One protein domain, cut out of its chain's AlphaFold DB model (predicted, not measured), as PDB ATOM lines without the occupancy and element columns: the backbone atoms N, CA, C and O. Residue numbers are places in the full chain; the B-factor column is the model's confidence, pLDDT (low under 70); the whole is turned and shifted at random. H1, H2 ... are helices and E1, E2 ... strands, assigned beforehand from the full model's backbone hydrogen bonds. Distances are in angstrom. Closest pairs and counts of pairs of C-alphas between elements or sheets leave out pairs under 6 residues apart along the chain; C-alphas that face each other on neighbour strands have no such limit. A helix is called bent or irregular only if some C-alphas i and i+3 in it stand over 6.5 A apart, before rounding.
ATOM      1  N   GLU A  24     -20.384   7.012  10.426       92.94
ATOM      2  CA  GLU A  24     -20.615   5.715   9.792       92.94
ATOM      3  C   GLU A  24     -21.922   5.089  10.281       92.94
ATOM      4  O   GLU A  24     -22.698   4.564   9.484       92.94
ATOM      5  N   LEU A  25     -22.202   5.167  11.586       92.88
ATOM      6  CA  LEU A  25     -23.446   4.641  12.138       92.88
ATOM      7  C   LEU A  25     -24.658   5.441  11.645       92.88
ATOM      8  O   LEU A  25     -25.665   4.841  11.272       92.88
ATOM      9  N   LEU A  26     -24.555   6.772  11.581       93.25
ATOM     10  CA  LEU A  26     -25.599   7.628  11.013       93.25
ATOM     11  C   LEU A  26     -25.891   7.264   9.557       93.25
ATOM     12  O   LEU A  26     -27.058   7.133   9.196       93.25
ATOM     13  N   GLN A  27     -24.856   7.020   8.752       93.19
ATOM     14  CA  GLN A  27     -25.004   6.583   7.366       93.19
ATOM     15  C   GLN A  27     -25.755   5.244   7.267       93.19
ATOM     16  O   GLN A  27     -26.691   5.117   6.478       93.19
ATOM     17  N   VAL A  28     -25.418   4.265   8.115       94.25
ATOM     18  CA  VAL A  28     -26.132   2.975   8.165       94.25
ATOM     19  C   VAL A  28     -27.609   3.173   8.520       94.25
ATOM     20  O   VAL A  28     -28.488   2.579   7.892       94.25
ATOM     21  N   TYR A  29     -27.907   4.017   9.511       94.69
ATOM     22  CA  TYR A  29     -29.286   4.353   9.869       94.69
ATOM     23  C   TYR A  29     -30.021   5.038   8.716       94.69
ATOM     24  O   TYR A  29     -31.149   4.659   8.404       94.69
ATOM     25  N   LEU A  30     -29.378   6.001   8.060       94.31
ATOM     26  CA  LEU A  30     -29.936   6.743   6.938       94.31
ATOM     27  C   LEU A  30     -30.311   5.818   5.775       94.31
ATOM     28  O   LEU A  30     -31.404   5.945   5.231       94.31
ATOM     29  N   GLU A  31     -29.462   4.844   5.445       94.69
ATOM     30  CA  GLU A  31     -29.736   3.832   4.416       94.69
ATOM     31  C   GLU A  31     -30.926   2.934   4.776       94.69
ATOM     32  O   GLU A  31     -31.772   2.627   3.928       94.69
ATOM     33  N   GLN A  32     -31.038   2.520   6.043       95.00
ATOM     34  CA  GLN A  32     -32.186   1.724   6.485       95.00
ATOM     35  C   GLN A  32     -33.482   2.538   6.493       95.00
ATOM     36  O   GLN A  32     -34.534   2.010   6.121       95.00
ATOM     37  N   ILE A  33     -33.417   3.814   6.871       95.19
ATOM     38  CA  ILE A  33     -34.554   4.735   6.816       95.19
ATOM     39  C   ILE A  33     -34.961   4.972   5.358       95.19
ATOM     40  O   ILE A  33     -36.146   4.856   5.053       95.19
ATOM     41  N   ASP A  34     -34.014   5.206   4.446       95.31
ATOM     42  CA  ASP A  34     -34.267   5.366   3.008       95.31
ATOM     43  C   ASP A  34     -34.990   4.146   2.421       95.31
ATOM     44  O   ASP A  34     -36.001   4.275   1.724       95.31
ATOM     45  N   ARG A  35     -34.537   2.933   2.771       95.19
ATOM     46  CA  ARG A  35     -35.191   1.678   2.370       95.19
ATOM     47  C   ARG A  35     -36.663   1.649   2.785       95.19
ATOM     48  O   ARG A  35     -37.524   1.262   1.990       95.19
ATOM     49  N   VAL A  36     -36.960   2.038   4.025       95.19
ATOM     50  CA  VAL A  36     -38.327   2.066   4.565       95.19
ATOM     51  C   VAL A  36     -39.144   3.201   3.937       95.19
ATOM     52  O   VAL A  36     -40.285   2.982   3.535       95.19
ATOM     53  N   ALA A  37     -38.564   4.386   3.766       95.06
ATOM     54  CA  ALA A  37     -39.204   5.525   3.116       95.06
ATOM     55  C   ALA A  37     -39.618   5.199   1.671       95.06
ATOM     56  O   ALA A  37     -40.756   5.465   1.274       95.06
ATOM     57  N   LYS A  38     -38.743   4.530   0.908       94.12
ATOM     58  CA  LYS A  38     -39.036   4.020  -0.441       94.12
ATOM     59  C   LYS A  38     -40.143   2.971  -0.439       94.12
ATOM     60  O   LYS A  38     -40.996   2.991  -1.325       94.12
ATOM     61  N   HIS A  39     -40.177   2.090   0.562       95.31
ATOM     62  CA  HIS A  39     -41.269   1.125   0.723       95.31
ATOM     63  C   HIS A  39     -42.630   1.824   0.888       95.31
ATOM     64  O   HIS A  39     -43.601   1.438   0.234       95.31
ATOM     65  N   TYR A  40     -42.683   2.900   1.680       94.69
ATOM     66  CA  TYR A  40     -43.871   3.750   1.833       94.69
ATOM     67  C   TYR A  40     -44.082   4.756   0.693       94.69
ATOM     68  O   TYR A  40     -45.083   5.471   0.695       94.69
ATOM     69  N   ARG A  41     -43.192   4.779  -0.310       94.31
ATOM     70  CA  ARG A  41     -43.243   5.667  -1.483       94.31
ATOM     71  C   ARG A  41     -43.248   7.152  -1.115       94.31
ATOM     72  O   ARG A  41     -43.940   7.943  -1.754       94.31
ATOM     73  N   LEU A  42     -42.484   7.524  -0.089       94.31
ATOM     74  CA  LEU A  42     -42.269   8.929   0.238       94.31
ATOM     75  C   LEU A  42     -41.493   9.598  -0.899       94.31
ATOM     76  O   LEU A  42     -40.402   9.159  -1.255       94.31
ATOM     77  N   ASP A  43     -42.070  10.655  -1.466       93.62
ATOM     78  CA  ASP A  43     -41.393  11.499  -2.447       93.62
ATOM     79  C   ASP A  43     -40.741  12.678  -1.727       93.62
ATOM     80  O   ASP A  43     -41.455  13.487  -1.136       93.62
ATOM     81  N   THR A  44     -39.413  12.764  -1.763       93.75
ATOM     82  CA  THR A  44     -38.593  13.732  -1.015       93.75
ATOM     83  C   THR A  44     -37.639  14.488  -1.946       93.75
ATOM     84  O   THR A  44     -37.329  14.045  -3.054       93.75
ATOM     85  N   TYR A  45     -37.201  15.680  -1.547       93.06
ATOM     86  CA  TYR A  45     -36.017  16.323  -2.118       93.06
ATOM     87  C   TYR A  45     -34.748  15.624  -1.606       93.06
ATOM     88  O   TYR A  45     -34.793  15.022  -0.527       93.06
ATOM     89  N   PRO A  46     -33.613  15.716  -2.324       93.00
ATOM     90  CA  PRO A  46     -32.324  15.294  -1.782       93.00
ATOM     91  C   PRO A  46     -32.085  15.971  -0.429       93.00
ATOM     92  O   PRO A  46     -32.323  17.171  -0.307       93.00
ATOM     93  N   HIS A  47     -31.677  15.211   0.585       90.50
ATOM     94  CA  HIS A  47     -31.394  15.753   1.912       90.50
ATOM     95  C   HIS A  47     -29.905  16.081   2.050       90.50
ATOM     96  O   HIS A  47     -29.047  15.309   1.625       90.50
ATOM     97  N   GLN A  48     -29.616  17.216   2.675       91.75
ATOM     98  CA  GLN A  48     -28.299  17.629   3.139       91.75
ATOM     99  C   GLN A  48     -28.352  17.649   4.665       91.75
ATOM    100  O   GLN A  48     -29.056  18.468   5.253       91.75
ATOM    101  N   ILE A  49     -27.674  16.691   5.290       92.62
ATOM    102  CA  ILE A  49     -27.682  16.498   6.742       92.62
ATOM    103  C   ILE A  49     -26.399  17.089   7.309       92.62
ATOM    104  O   ILE A  49     -25.306  16.689   6.913       92.62
ATOM    105  N   GLU A  50     -26.542  18.014   8.251       91.81
ATOM    106  CA  GLU A  50     -25.432  18.668   8.937       91.81
ATOM    107  C   GLU A  50     -25.599  18.491  10.444       91.81
ATOM    108  O   GLU A  50     -26.649  18.804  11.000       91.81
ATOM    109  N   VAL A  51     -24.575  17.970  11.116       91.75
ATOM    110  CA  VAL A  51     -24.572  17.882  12.579       91.75
ATOM    111  C   VAL A  51     -23.973  19.168  13.131       91.75
ATOM    112  O   VAL A  51     -22.877  19.553  12.723       91.75
ATOM    113  N   ILE A  52     -24.697  19.829  14.032       90.44
ATOM    114  CA  ILE A  52     -24.327  21.129  14.593       90.44
ATOM    115  C   ILE A  52     -24.260  21.088  16.117       90.44
ATOM    116  O   ILE A  52     -24.958  20.308  16.776       90.44
ATOM    117  N   THR A  53     -23.431  21.969  16.669       89.56
ATOM    118  CA  THR A  53     -23.305  22.147  18.115       89.56
ATOM    119  C   THR A  53     -24.523  22.866  18.691       89.56
ATOM    120  O   THR A  53     -25.276  23.548  17.985       89.56
ATOM    121  N   SER A  54     -24.700  22.778  20.006       83.50
ATOM    122  CA  SER A  54     -25.760  23.504  20.717       83.50
ATOM    123  C   SER A  54     -25.674  25.023  20.531       83.50
ATOM    124  O   SER A  54     -26.705  25.688  20.421       83.50
ATOM    125  N   GLU A  55     -24.464  25.580  20.430       81.81
ATOM    126  CA  GLU A  55     -24.243  27.007  20.157       81.81
ATOM    127  C   GLU A  55     -24.705  27.391  18.747       81.81
ATOM    128  O   GLU A  55     -25.475  28.340  18.581       81.81
ATOM    129  N   GLN A  56     -24.312  26.609  17.738       84.19
ATOM    130  CA  GLN A  56     -24.756  26.805  16.356       84.19
ATOM    131  C   GLN A  56     -26.275  26.676  16.231       84.19
ATOM    132  O   GLN A  56     -26.902  27.409  15.466       84.19
ATOM    133  N   MET A  57     -26.893  25.783  17.012       83.31
ATOM    134  CA  MET A  57     -28.345  25.668  17.018       83.31
ATOM    135  C   MET A  57     -29.014  26.909  17.615       83.31
ATOM    136  O   MET A  57     -30.005  27.386  17.062       83.31
ATOM    137  N   MET A  58     -28.490  27.467  18.710       79.94
ATOM    138  CA  MET A  58     -29.015  28.719  19.270       79.94
ATOM    139  C   MET A  58     -28.901  29.880  18.282       79.94
ATOM    140  O   MET A  58     -29.848  30.661  18.151       79.94
ATOM    141  N   ASP A  59     -27.779  29.970  17.565       79.69
ATOM    142  CA  ASP A  59     -27.579  30.978  16.526       79.69
ATOM    143  C   ASP A  59     -28.625  30.832  15.411       79.69
ATOM    144  O   ASP A  59     -29.378  31.771  15.129       79.69
ATOM    145  N   ALA A  60     -28.804  29.612  14.894       76.06
ATOM    146  CA  ALA A  60     -29.836  29.304  13.909       76.06
ATOM    147  C   ALA A  60     -31.262  29.608  14.420       76.06
ATOM    148  O   ALA A  60     -32.101  30.103  13.672       76.06
ATOM    149  N   TYR A  61     -31.570  29.386  15.701       72.31
ATOM    150  CA  TYR A  61     -32.863  29.769  16.290       72.31
ATOM    151  C   TYR A  61     -33.077  31.281  16.329       72.31
ATOM    152  O   TYR A  61     -34.186  31.779  16.074       72.31
ATOM    153  N   SER A  62     -32.019  32.013  16.667       69.75
ATOM    154  CA  SER A  62     -32.047  33.468  16.732       69.75
ATOM    155  C   SER A  62     -32.314  34.080  15.351       69.75
ATOM    156  O   SER A  62     -33.086  35.037  15.253       69.75
ATOM    157  N   SER A  63     -31.813  33.437  14.287       67.69
ATOM    158  CA  SER A  63     -31.993  33.829  12.886       67.69
ATOM    159  C   SER A  63     -33.271  33.286  12.218       67.69
ATOM    160  O   SER A  63     -33.448  33.463  11.012       67.69
ATOM    161  N   VAL A  64     -34.194  32.673  12.978       65.88
ATOM    162  CA  VAL A  64     -35.452  32.064  12.474       65.88
ATOM    163  C   VAL A  64     -35.204  30.838  11.573       65.88
ATOM    164  O   VAL A  64     -35.972  30.537  10.664       65.88
ATOM    165  N   GLY A  65     -34.125  30.102  11.830       60.06
ATOM    166  CA  GLY A  65     -33.764  28.875  11.121       60.06
ATOM    167  C   GLY A  65     -33.225  29.113   9.712       60.06
ATOM    168  O   GLY A  65     -33.121  28.166   8.938       60.06
ATOM    169  N   MET A  66     -32.909  30.363   9.360       66.94
ATOM    170  CA  MET A  66     -32.367  30.709   8.051       66.94
ATOM    171  C   MET A  66     -30.835  30.749   8.111       66.94
ATOM    172  O   MET A  66     -30.279  31.411   8.990       66.94
ATOM    173  N   PRO A  67     -30.140  30.081   7.172       58.09
ATOM    174  CA  PRO A  67     -28.690  29.914   7.234       58.09
ATOM    175  C   PRO A  67     -27.962  31.224   6.914       58.09
ATOM    176  O   PRO A  67     -26.796  31.403   7.251       58.09
ATOM    177  N   ILE A  68     -28.650  32.147   6.236       64.81
ATOM    178  CA  ILE A  68     -28.119  33.431   5.801       64.81
ATOM    179  C   ILE A  68     -29.181  34.485   6.085       64.81
ATOM    180  O   ILE A  68     -30.278  34.436   5.531       64.81
ATOM    181  N   ASN A  69     -28.839  35.444   6.939       68.12
ATOM    182  CA  ASN A  69     -29.694  36.577   7.263       68.12
ATOM    183  C   ASN A  69     -28.898  37.887   7.174       68.12
ATOM    184  O   ASN A  69     -27.664  37.877   7.115       68.12
ATOM    185  N   TYR A  70     -29.604  39.013   7.129       74.81
ATOM    186  CA  TYR A  70     -28.990  40.319   7.346       74.81
ATOM    187  C   TYR A  70     -28.728  40.530   8.839       74.81
ATOM    188  O   TYR A  70     -29.355  39.902   9.696       74.81
ATOM    189  N   THR A  71     -27.786  41.409   9.150       78.44
ATOM    190  CA  THR A  71     -27.459  41.736  10.535       78.44
ATOM    191  C   THR A  71     -28.570  42.603  11.117       78.44
ATOM    192  O   THR A  71     -28.938  43.615  10.534       78.44
ATOM    193  N   HIS A  72     -29.113  42.213  12.268       82.25
ATOM    194  CA  HIS A  72     -30.098  43.017  12.985       82.25
ATOM    195  C   HIS A  72     -29.984  42.777  14.490       82.25
ATOM    196  O   HIS A  72     -29.855  41.634  14.939       82.25
ATOM    197  N   TRP A  73     -30.066  43.842  15.287       81.50
ATOM    198  CA  TRP A  73     -29.891  43.773  16.742       81.50
ATOM    199  C   TRP A  73     -30.934  42.874  17.430       81.50
ATOM    200  O   TRP A  73     -30.638  42.237  18.445       81.50
ATOM    201  N   SER A  74     -32.146  42.774  16.867       82.38
ATOM    202  CA  SER A  74     -33.216  41.935  17.427       82.38
ATOM    203  C   SER A  74     -32.844  40.448  17.454       82.38
ATOM    204  O   SER A  74     -33.230  39.749  18.393       82.38
ATOM    205  N   PHE A  75     -32.045  39.972  16.489       81.94
ATOM    206  CA  PHE A  75     -31.545  38.594  16.472       81.94
ATOM    207  C   PHE A  75     -30.571  38.355  17.629       81.94
ATOM    208  O   PHE A  75     -30.747  37.399  18.381       81.94
ATOM    209  N   GLY A  76     -29.635  39.282  17.872       81.06
ATOM    210  CA  GLY A  76     -28.719  39.212  19.016       81.06
ATOM    211  C   GLY A  76     -29.444  39.242  20.366       81.06
ATOM    212  O   GLY A  76     -29.132  38.461  21.263       81.06
ATOM    213  N   LYS A  77     -30.482  40.078  20.505       84.81
ATOM    214  CA  LYS A  77     -31.338  40.073  21.703       84.81
ATOM    215  C   LYS A  77     -31.994  38.704  21.915       84.81
ATOM    216  O   LYS A  77     -31.968  38.173  23.023       84.81
ATOM    217  N   LYS A  78     -32.558  38.122  20.855       81.81
ATOM    218  CA  LYS A  78     -33.226  36.816  20.907       81.81
ATOM    219  C   LYS A  78     -32.254  35.671  21.203       81.81
ATOM    220  O   LYS A  78     -32.624  34.734  21.912       81.81
ATOM    221  N   PHE A  79     -31.023  35.757  20.700       80.94
ATOM    222  CA  PHE A  79     -29.946  34.827  21.028       80.94
ATOM    223  C   PHE A  79     -29.680  34.812  22.537       80.94
ATOM    224  O   PHE A  79     -29.800  33.762  23.161       80.94
ATOM    225  N   ILE A  80     -29.438  35.982  23.143       81.94
ATOM    226  CA  ILE A  80     -29.172  36.104  24.587       81.94
ATOM    227  C   ILE A  80     -30.350  35.564  25.414       81.94
ATOM    228  O   ILE A  80     -30.147  34.830  26.380       81.94
ATOM    229  N   GLU A  81     -31.588  35.888  25.032       82.50
ATOM    230  CA  GLU A  81     -32.786  35.369  25.708       82.50
ATOM    231  C   GLU A  81     -32.872  33.834  25.639       82.50
ATOM    232  O   GLU A  81     -33.222  33.186  26.628       82.50
ATOM    233  N   THR A  82     -32.543  33.245  24.487       77.56
ATOM    234  CA  THR A  82     -32.578  31.789  24.272       77.56
ATOM    235  C   THR A  82     -31.465  31.089  25.049       77.56
ATOM    236  O   THR A  82     -31.723  30.113  25.754       77.56
ATOM    237  N   GLU A  83     -30.248  31.629  24.994       80.00
ATOM    238  CA  GLU A  83     -29.082  31.122  25.717       80.00
ATOM    239  C   GLU A  83     -29.318  31.129  27.235       80.00
ATOM    240  O   GLU A  83     -29.065  30.135  27.919       80.00
ATOM    241  N   GLN A  84     -29.856  32.228  27.779       79.81
ATOM    242  CA  GLN A  84     -30.163  32.334  29.205       79.81
ATOM    243  C   GLN A  84     -31.204  31.303  29.646       79.81
ATOM    244  O   GLN A  84     -31.016  30.651  30.675       79.81
ATOM    245  N   ARG A  85     -32.277  31.117  28.868       78.69
ATOM    246  CA  ARG A  85     -33.310  30.110  29.166       78.69
ATOM    247  C   ARG A  85     -32.755  28.692  29.129       78.69
ATOM    248  O   ARG A  85     -33.100  27.894  30.000       78.69
ATOM    249  N   TYR A  86     -31.884  28.399  28.165       78.06
ATOM    250  CA  TYR A  86     -31.217  27.103  28.073       78.06
ATOM    251  C   TYR A  86     -30.309  26.850  29.280       78.06
ATOM    252  O   TYR A  86     -30.465  25.844  29.970       78.06
ATOM    253  N   LYS A  87     -29.429  27.804  29.617       77.00
ATOM    254  CA  LYS A  87     -28.527  27.710  30.781       77.00
ATOM    255  C   LYS A  87     -29.275  27.546  32.105       77.00
ATOM    256  O   LYS A  87     -28.778  26.890  33.015       77.00
ATOM    257  N   GLN A  88     -30.463  28.136  32.221       80.00
ATOM    258  CA  GLN A  88     -31.323  28.017  33.402       80.00
ATOM    259  C   GLN A  88     -32.172  26.734  33.413       80.00
ATOM    260  O   GLN A  88     -32.966  26.545  34.333       80.00
ATOM    261  N   GLY A  89     -32.048  25.867  32.400       72.94
ATOM    262  CA  GLY A  89     -32.840  24.642  32.263       72.94
ATOM    263  C   GLY A  89     -34.335  24.888  32.036       72.94
ATOM    264  O   GLY A  89     -35.137  23.972  32.189       72.94
ATOM    265  N   GLN A  90     -34.733  26.119  31.696       62.97
ATOM    266  CA  GLN A  90     -36.135  26.498  31.489       62.97
ATOM    267  C   GLN A  90     -36.673  26.032  30.133       62.97
ATOM    268  O   GLN A  90     -37.885  25.950  29.947       62.97
ATOM    269  N   GLN A  91     -35.782  25.751  29.181       64.06
ATOM    270  CA  GLN A  91     -36.139  25.318  27.839       64.06
ATOM    271  C   GLN A  91     -35.081  24.341  27.323       64.06
ATOM    272  O   GLN A  91     -33.892  24.645  27.377       64.06
ATOM    273  N   GLY A  92     -35.509  23.180  26.822       62.62
ATOM    274  CA  GLY A  92     -34.639  22.319  26.018       62.62
ATOM    275  C   GLY A  92     -34.405  22.935  24.638       62.62
ATOM    276  O   GLY A  92     -35.254  23.681  24.139       62.62
ATOM    277  N   LEU A  93     -33.264  22.640  24.019       69.00
ATOM    278  CA  LEU A  93     -33.070  22.940  22.600       69.00
ATOM    279  C   LEU A  93     -33.880  21.950  21.757       69.00
ATOM    280  O   LEU A  93     -34.259  20.879  22.237       69.00
ATOM    281  N   ALA A  94     -34.193  22.320  20.517       74.06
ATOM    282  CA  ALA A  94     -34.801  21.358  19.608       74.06
ATOM    283  C   ALA A  94     -33.789  20.297  19.193       74.06
ATOM    284  O   ALA A  94     -32.585  20.517  19.220       74.06
ATOM    285  N   TYR A  95     -34.294  19.139  18.791       79.44
ATOM    286  CA  TYR A  95     -33.437  18.065  18.308       79.44
ATOM    287  C   TYR A  95     -32.982  18.320  16.864       79.44
ATOM    288  O   TYR A  95     -31.963  17.766  16.436       79.44
ATOM    289  N   GLU A  96     -33.698  19.195  16.144       85.75
ATOM    290  CA  GLU A  96     -33.456  19.529  14.751       85.75
ATOM    291  C   GLU A  96     -33.923  20.930  14.328       85.75
ATOM    292  O   GLU A  96     -34.860  21.503  14.888       85.75
ATOM    293  N   ILE A  97     -33.324  21.437  13.248       87.12
ATOM    294  CA  ILE A  97     -33.863  22.535  12.431       87.12
ATOM    295  C   ILE A  97     -33.921  22.060  10.979       87.12
ATOM    296  O   ILE A  97     -32.970  21.468  10.476       87.12
ATOM    297  N   VAL A  98     -35.033  22.330  10.289       87.44
ATOM    298  CA  VAL A  98     -35.234  21.899   8.898       87.44
ATOM    299  C   VAL A  98     -35.569  23.086   8.016       87.44
ATOM    300  O   VAL A  98     -36.568  23.775   8.236       87.44
ATOM    301  N   ILE A  99     -34.774  23.270   6.967       87.38
ATOM    302  CA  ILE A  99     -35.072  24.189   5.874       87.38
ATOM    303  C   ILE A  99     -35.592  23.352   4.714       87.38
ATOM    304  O   ILE A  99     -34.861  22.573   4.100       87.38
ATOM    305  N   ASN A 100     -36.873  23.528   4.398       85.81
ATOM    306  CA  ASN A 100     -37.544  22.812   3.312       85.81
ATOM    307  C   ASN A 100     -37.187  23.413   1.941       85.81
ATOM    308  O   ASN A 100     -38.041  23.938   1.229       85.81
ATOM    309  N   SER A 101     -35.904  23.370   1.594       86.69
ATOM    310  CA  SER A 101     -35.346  23.763   0.301       86.69
ATOM    311  C   SER A 101     -35.104  22.547  -0.602       86.69
ATOM    312  O   SER A 101     -35.421  21.411  -0.247       86.69
ATOM    313  N   ASN A 102     -34.551  22.780  -1.791       86.44
ATOM    314  CA  ASN A 102     -34.049  21.740  -2.681       86.44
ATOM    315  C   ASN A 102     -32.561  22.012  -2.994       86.44
ATOM    316  O   ASN A 102     -32.292  22.866  -3.841       86.44
ATOM    317  N   PRO A 103     -31.607  21.330  -2.329       90.94
ATOM    318  CA  PRO A 103     -31.786  20.212  -1.393       90.94
ATOM    319  C   PRO A 103     -32.407  20.630  -0.052       90.94
ATOM    320  O   PRO A 103     -32.286  21.780   0.361       90.94
ATOM    321  N   CYS A 104     -33.076  19.697   0.629       91.31
ATOM    322  CA  CYS A 104     -33.645  19.905   1.961       91.31
ATOM    323  C   CYS A 104     -32.517  19.868   2.990       91.31
ATOM    324  O   CYS A 104     -31.855  18.840   3.122       91.31
ATOM    325  N   ILE A 105     -32.310  20.957   3.727       91.06
ATOM    326  CA  ILE A 105     -31.222  21.059   4.705       91.06
ATOM    327  C   ILE A 105     -31.777  20.697   6.080       91.06
ATOM    328  O   ILE A 105     -32.772  21.274   6.523       91.06
ATOM    329  N   ALA A 106     -31.153  19.728   6.742       91.38
ATOM    330  CA  ALA A 106     -31.520  19.279   8.076       91.38
ATOM    331  C   ALA A 106     -30.317  19.405   9.011       91.38
ATOM    332  O   ALA A 106     -29.302  18.734   8.827       91.38
ATOM    333  N   TYR A 107     -30.463  20.253  10.021       91.62
ATOM    334  CA  TYR A 107     -29.493  20.428  11.089       91.62
ATOM    335  C   TYR A 107     -29.852  19.524  12.261       91.62
ATOM    336  O   TYR A 107     -30.943  19.651  12.817       91.62
ATOM    337  N   LEU A 108     -28.952  18.617  12.623       91.88
ATOM    338  CA  LEU A 108     -29.114  17.651  13.706       91.88
ATOM    339  C   LEU A 108     -28.265  18.091  14.896       91.88
ATOM    340  O   LEU A 108     -27.095  18.428  14.729       91.88
ATOM    341  N   MET A 109     -28.830  18.059  16.098       91.56
ATOM    342  CA  MET A 109     -28.070  18.364  17.308       91.56
ATOM    343  C   MET A 109     -27.052  17.262  17.619       91.56
ATOM    344  O   MET A 109     -27.398  16.082  17.624       91.56
ATOM    345  N   GLU A 110     -25.806  17.633  17.916       90.75
ATOM    346  CA  GLU A 110     -24.748  16.667  18.252       90.75
ATOM    347  C   GLU A 110     -25.015  15.892  19.555       90.75
ATOM    348  O   GLU A 110     -24.645  14.725  19.672       90.75
ATOM    349  N   GLU A 111     -25.708  16.514  20.510       88.56
ATOM    350  CA  GLU A 111     -26.038  15.935  21.822       88.56
ATOM    351  C   GLU A 111     -27.129  14.849  21.746       88.56
ATOM    352  O   GLU A 111     -27.395  14.151  22.728       88.56
ATOM    353  N   ASN A 112     -27.767  14.677  20.584       89.75
ATOM    354  CA  ASN A 112     -28.764  13.636  20.367       89.75
ATOM    355  C   ASN A 112     -28.133  12.239  20.475       89.75
ATOM    356  O   ASN A 112     -27.113  11.950  19.852       89.75
ATOM    357  N   THR A 113     -28.810  11.322  21.170       92.50
ATOM    358  CA  THR A 113     -28.461   9.893  21.133       92.50
ATOM    359  C   THR A 113     -28.677   9.314  19.736       92.50
ATOM    360  O   THR A 113     -29.483   9.850  18.973       92.50
ATOM    361  N   ILE A 114     -28.071   8.169  19.394       93.75
ATOM    362  CA  ILE A 114     -28.299   7.558  18.064       93.75
ATOM    363  C   ILE A 114     -29.784   7.313  17.765       93.75
ATOM    364  O   ILE A 114     -30.239   7.484  16.637       93.75
ATOM    365  N   THR A 115     -30.566   6.951  18.782       92.12
ATOM    366  CA  THR A 115     -32.007   6.726  18.657       92.12
ATOM    367  C   THR A 115     -32.757   8.017  18.352       92.12
ATOM    368  O   THR A 115     -33.671   8.004  17.527       92.12
ATOM    369  N   MET A 116     -32.344   9.132  18.957       92.44
ATOM    370  CA  MET A 116     -32.883  10.453  18.652       92.44
ATOM    371  C   MET A 116     -32.451  10.909  17.256       92.44
ATOM    372  O   MET A 116     -33.299  11.339  16.483       92.44
ATOM    373  N   GLN A 117     -31.181  10.716  16.878       94.56
ATOM    374  CA  GLN A 117     -30.706  11.006  15.521       94.56
ATOM    375  C   GLN A 117     -31.507  10.225  14.476       94.56
ATOM    376  O   GLN A 117     -31.945  10.787  13.477       94.56
ATOM    377  N   ALA A 118     -31.764   8.936  14.713       94.19
ATOM    378  CA  ALA A 118     -32.572   8.107  13.827       94.19
ATOM    379  C   ALA A 118     -34.020   8.606  13.711       94.19
ATOM    380  O   ALA A 118     -34.567   8.655  12.606       94.19
ATOM    381  N   LEU A 119     -34.631   9.000  14.834       94.06
ATOM    382  CA  LEU A 119     -35.973   9.580  14.852       94.06
ATOM    383  C   LEU A 119     -36.016  10.884  14.055       94.06
ATOM    384  O   LEU A 119     -36.875  11.027  13.190       94.06
ATOM    385  N   VAL A 120     -35.077  11.795  14.310       93.88
ATOM    386  CA  VAL A 120     -34.949  13.073  13.606       93.88
ATOM    387  C   VAL A 120     -34.721  12.844  12.115       93.88
ATOM    388  O   VAL A 120     -35.432  13.421  11.304       93.88
ATOM    389  N   MET A 121     -33.807  11.956  11.716       95.12
ATOM    390  CA  MET A 121     -33.583  11.642  10.301       95.12
ATOM    391  C   MET A 121     -34.870  11.152   9.628       95.12
ATOM    392  O   MET A 121     -35.255  11.669   8.581       95.12
ATOM    393  N   ALA A 122     -35.588  10.207  10.237       95.25
ATOM    394  CA  ALA A 122     -36.849   9.713   9.686       95.25
ATOM    395  C   ALA A 122     -37.939  10.803   9.643       95.25
ATOM    396  O   ALA A 122     -38.638  10.954   8.638       95.25
ATOM    397  N   HIS A 123     -38.075  11.578  10.716       94.00
ATOM    398  CA  HIS A 123     -39.093  12.610  10.871       94.00
ATOM    399  C   HIS A 123     -38.838  13.821   9.967       94.00
ATOM    400  O   HIS A 123     -39.685  14.175   9.151       94.00
ATOM    401  N   ALA A 124     -37.666  14.436  10.075       92.06
ATOM    402  CA  ALA A 124     -37.297  15.656   9.376       92.06
ATOM    403  C   ALA A 124     -36.869  15.399   7.927       92.06
ATOM    404  O   ALA A 124     -37.445  15.970   6.997       92.06
ATOM    405  N   CYS A 125     -35.883  14.521   7.715       93.50
ATOM    406  CA  CYS A 125     -35.274  14.357   6.391       93.50
ATOM    407  C   CYS A 125     -36.214  13.661   5.399       93.50
ATOM    408  O   CYS A 125     -36.111  13.912   4.196       93.50
ATOM    409  N   TYR A 126     -37.140  12.826   5.889       95.00
ATOM    410  CA  TYR A 126     -38.129  12.132   5.056       95.00
ATOM    411  C   TYR A 126     -39.564  12.596   5.299       95.00
ATOM    412  O   TYR A 126     -40.264  12.898   4.335       95.00
ATOM    413  N   GLY A 127     -40.018  12.672   6.553       93.75
ATOM    414  CA  GLY A 127     -41.398  13.042   6.886       93.75
ATOM    415  C   GLY A 127     -41.753  14.477   6.484       93.75
ATOM    416  O   GLY A 127     -42.591  14.673   5.602       93.75
ATOM    417  N   HIS A 128     -41.102  15.477   7.091       92.75
ATOM    418  CA  HIS A 128     -41.289  16.890   6.741       92.75
ATOM    419  C   HIS A 128     -40.993  17.135   5.269       92.75
ATOM    420  O   HIS A 128     -41.833  17.691   4.566       92.75
ATOM    421  N   ASN A 129     -39.850  16.656   4.786       93.25
ATOM    422  CA  ASN A 129     -39.448  16.814   3.395       93.25
ATOM    423  C   ASN A 129     -40.534  16.316   2.422       93.25
ATOM    424  O   ASN A 129     -40.974  17.061   1.544       93.25
ATOM    425  N   SER A 130     -41.056  15.101   2.627       94.38
ATOM    426  CA  SER A 130     -42.113  14.568   1.768       94.38
ATOM    427  C   SER A 130     -43.424  15.334   1.905       94.38
ATOM    428  O   SER A 130     -44.077  15.629   0.898       94.38
ATOM    429  N   PHE A 131     -43.789  15.716   3.130       93.75
ATOM    430  CA  PHE A 131     -44.962  16.543   3.384       93.75
ATOM    431  C   PHE A 131     -44.877  17.878   2.638       93.75
ATOM    432  O   PHE A 131     -45.776  18.185   1.859       93.75
ATOM    433  N   PHE A 132     -43.805  18.651   2.819       90.75
ATOM    434  CA  PHE A 132     -43.649  19.974   2.216       90.75
ATOM    435  C   PHE A 132     -43.490  19.907   0.698       90.75
ATOM    436  O   PHE A 132     -44.125  20.693  -0.006       90.75
ATOM    437  N   LYS A 133     -42.751  18.920   0.170       91.50
ATOM    438  CA  LYS A 133     -42.636  18.694  -1.278       91.50
ATOM    439  C   LYS A 133     -43.995  18.481  -1.944       91.50
ATOM    440  O   LYS A 133     -44.217  18.957  -3.057       91.50
ATOM    441  N   ASN A 134     -44.921  17.810  -1.262       88.94
ATOM    442  CA  ASN A 134     -46.247  17.493  -1.794       88.94
ATOM    443  C   ASN A 134     -47.358  18.432  -1.300       88.94
ATOM    444  O   ASN A 134     -48.502  18.326  -1.747       88.94
ATOM    445  N   ASN A 135     -47.047  19.376  -0.412       89.94
ATOM    446  CA  ASN A 135     -48.033  20.281   0.151       89.94
ATOM    447  C   ASN A 135     -48.428  21.358  -0.871       89.94
ATOM    448  O   ASN A 135     -47.605  22.139  -1.349       89.94
ATOM    449  N   TYR A 136     -49.722  21.424  -1.178       83.12
ATOM    450  CA  TYR A 136     -50.266  22.380  -2.141       83.12
ATOM    451  C   TYR A 136     -49.995  23.844  -1.760       83.12
ATOM    452  O   TYR A 136     -49.627  24.643  -2.622       83.12
ATOM    453  N   LEU A 137     -50.175  24.202  -0.485       83.69
ATOM    454  CA  LEU A 137     -49.971  25.574  -0.021       83.69
ATOM    455  C   LEU A 137     -48.493  25.943  -0.092       83.69
ATOM    456  O   LEU A 137     -48.168  27.017  -0.586       83.69
ATOM    457  N   PHE A 138     -47.612  25.029   0.308       84.69
ATOM    458  CA  PHE A 138     -46.174  25.239   0.208       84.69
ATOM    459  C   PHE A 138     -45.753  25.508  -1.239       84.69
ATOM    460  O   PHE A 138     -45.177  26.548  -1.523       84.69
ATOM    461  N   ARG A 139     -46.163  24.659  -2.187       82.25
ATOM    462  CA  ARG A 139     -45.845  24.834  -3.617       82.25
ATOM    463  C   ARG A 139     -46.460  26.082  -4.257       82.25
ATOM    464  O   ARG A 139     -45.986  26.523  -5.297       82.25
ATOM    465  N   SER A 140     -47.546  26.605  -3.693       77.81
ATOM    466  CA  SER A 140     -48.232  27.787  -4.235       77.81
ATOM    467  C   SER A 140     -47.549  29.098  -3.848       77.81
ATOM    468  O   SER A 140     -47.726  30.098  -4.541       77.81
ATOM    469  N   TRP A 141     -46.808  29.102  -2.739       73.75
ATOM    470  CA  TRP A 141     -46.219  30.312  -2.156       73.75
ATOM    471  C   TRP A 141     -44.698  30.266  -2.048       73.75
ATOM    472  O   TRP A 141     -44.072  31.319  -1.967       73.75
ATOM    473  N   THR A 142     -44.114  29.073  -2.081       78.38
ATOM    474  CA  THR A 142     -42.691  28.846  -1.872       78.38
ATOM    475  C   THR A 142     -42.125  28.035  -3.025       78.38
ATOM    476  O   THR A 142     -42.597  26.938  -3.327       78.38
ATOM    477  N   ASP A 143     -41.067  28.560  -3.635       81.62
ATOM    478  CA  ASP A 143     -40.189  27.776  -4.493       81.62
ATOM    479  C   ASP A 143     -39.009  27.267  -3.658       81.62
ATOM    480  O   ASP A 143     -38.152  28.030  -3.206       81.62
ATOM    481  N   ALA A 144     -38.988  25.954  -3.427       81.75
ATOM    482  CA  ALA A 144     -37.963  25.294  -2.627       81.75
ATOM    483  C   ALA A 144     -36.559  25.425  -3.237       81.75
ATOM    484  O   ALA A 144     -35.575  25.380  -2.503       81.75
ATOM    485  N   SER A 145     -36.450  25.577  -4.561       81.19
ATOM    486  CA  SER A 145     -35.148  25.635  -5.238       81.19
ATOM    487  C   SER A 145     -34.519  27.023  -5.146       81.19
ATOM    488  O   SER A 145     -33.302  27.138  -5.149       81.19
TER     489      SER A 145
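AT A GLANCE: This is residues 24 to 145 of the 226 residues of the protein "SpoVR family protein" of Serratia marcescens (UniProt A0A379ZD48). A small three-stranded sheet sits in the middle with a helix on each of its faces, the long H4 over one and the short H2 over the other; H1 packs on H4 away from the sheet, and H3 packs on H2 on the far side, while H5 makes a corner at the end of H4. The printed part has 122 residues, with five named helices and three named strands in the order H1 E1 H2 H3 E2 E3 H4 H5. The sheet is mixed, in the order E1 E3 E2, and the class is mostly helix. The whole is compact, with a radius of gyration of the C-alphas of 15.6 A and spans of 44 by 36 by 22 A.

IN THESE COORDINATES: Begin at the sheet: E1 is residues 47 to 52, 15.5 A long, E3 is residues 104 to 109, 16.4 A, and E2 is residues 96 to 99. Find C-alpha 114 at (-28.299, 7.558, 18.064); from there H4 runs 28.6 A to residue 134. H4 is irregular, but only just: C-alphas 125 and 128 are 6.54 A apart. H2 is residues 54 to 62, 12.4 A, and H3 is residues 73 to 87, 21.4 A. H1, residues 24 to 39, starts at C-alpha 24 (-20.615, 5.715, 9.792) and is 23.0 A long. H5 is residues 136 to 141, 8.9 A, ending at C-alpha 141 (-46.219, 30.312, -2.156).

HOW THE PARTS SIT: In the sheet, E1 and E3 are parallel, with N 50 and O 106 at 2.9 A; E3 and E2 form an antiparallel hairpin, with N 107 and O 97 at 2.8 A. H4 is on the sheet at a height of 9.0 A, over E3 and E2, and runs along the strands at 23 degrees to E3 on the local plane. H2 is on the opposite face at a height of 9.4 A, over E3, only just slantwise at 32 degrees on the local plane: three layers, helices on both faces of a sheet. H1 touches H4 at a steep tilt of 40 degrees, the same way; their closest C-alphas, Ile 33 and Ala 122, are 6.2 A apart. H2 and H3 form a helical hairpin, closest at C-alphas Ser 62 and Phe 79, 5.0 A. H5 only just touches H4, only at the corner, with 3 pairs of C-alphas within 8 A, made by residues 132 to 133 of H4; the closest are those of Phe 132 and Phe 138, 6.2 A. In H1, H2, H3 and H5 every O i to N i+4 pair is within hydrogen-bond range; in H4, 14 of 17 are.

THE WHOLE: The C-alphas farthest apart are those of His 39 and Trp 73, at 47.0 A. The printed part has no cut, and no link is long. Look for low confidence, under 70, at residues 62 to 69 and 90 to 93; the mean pLDDT of the printed part is 85.6.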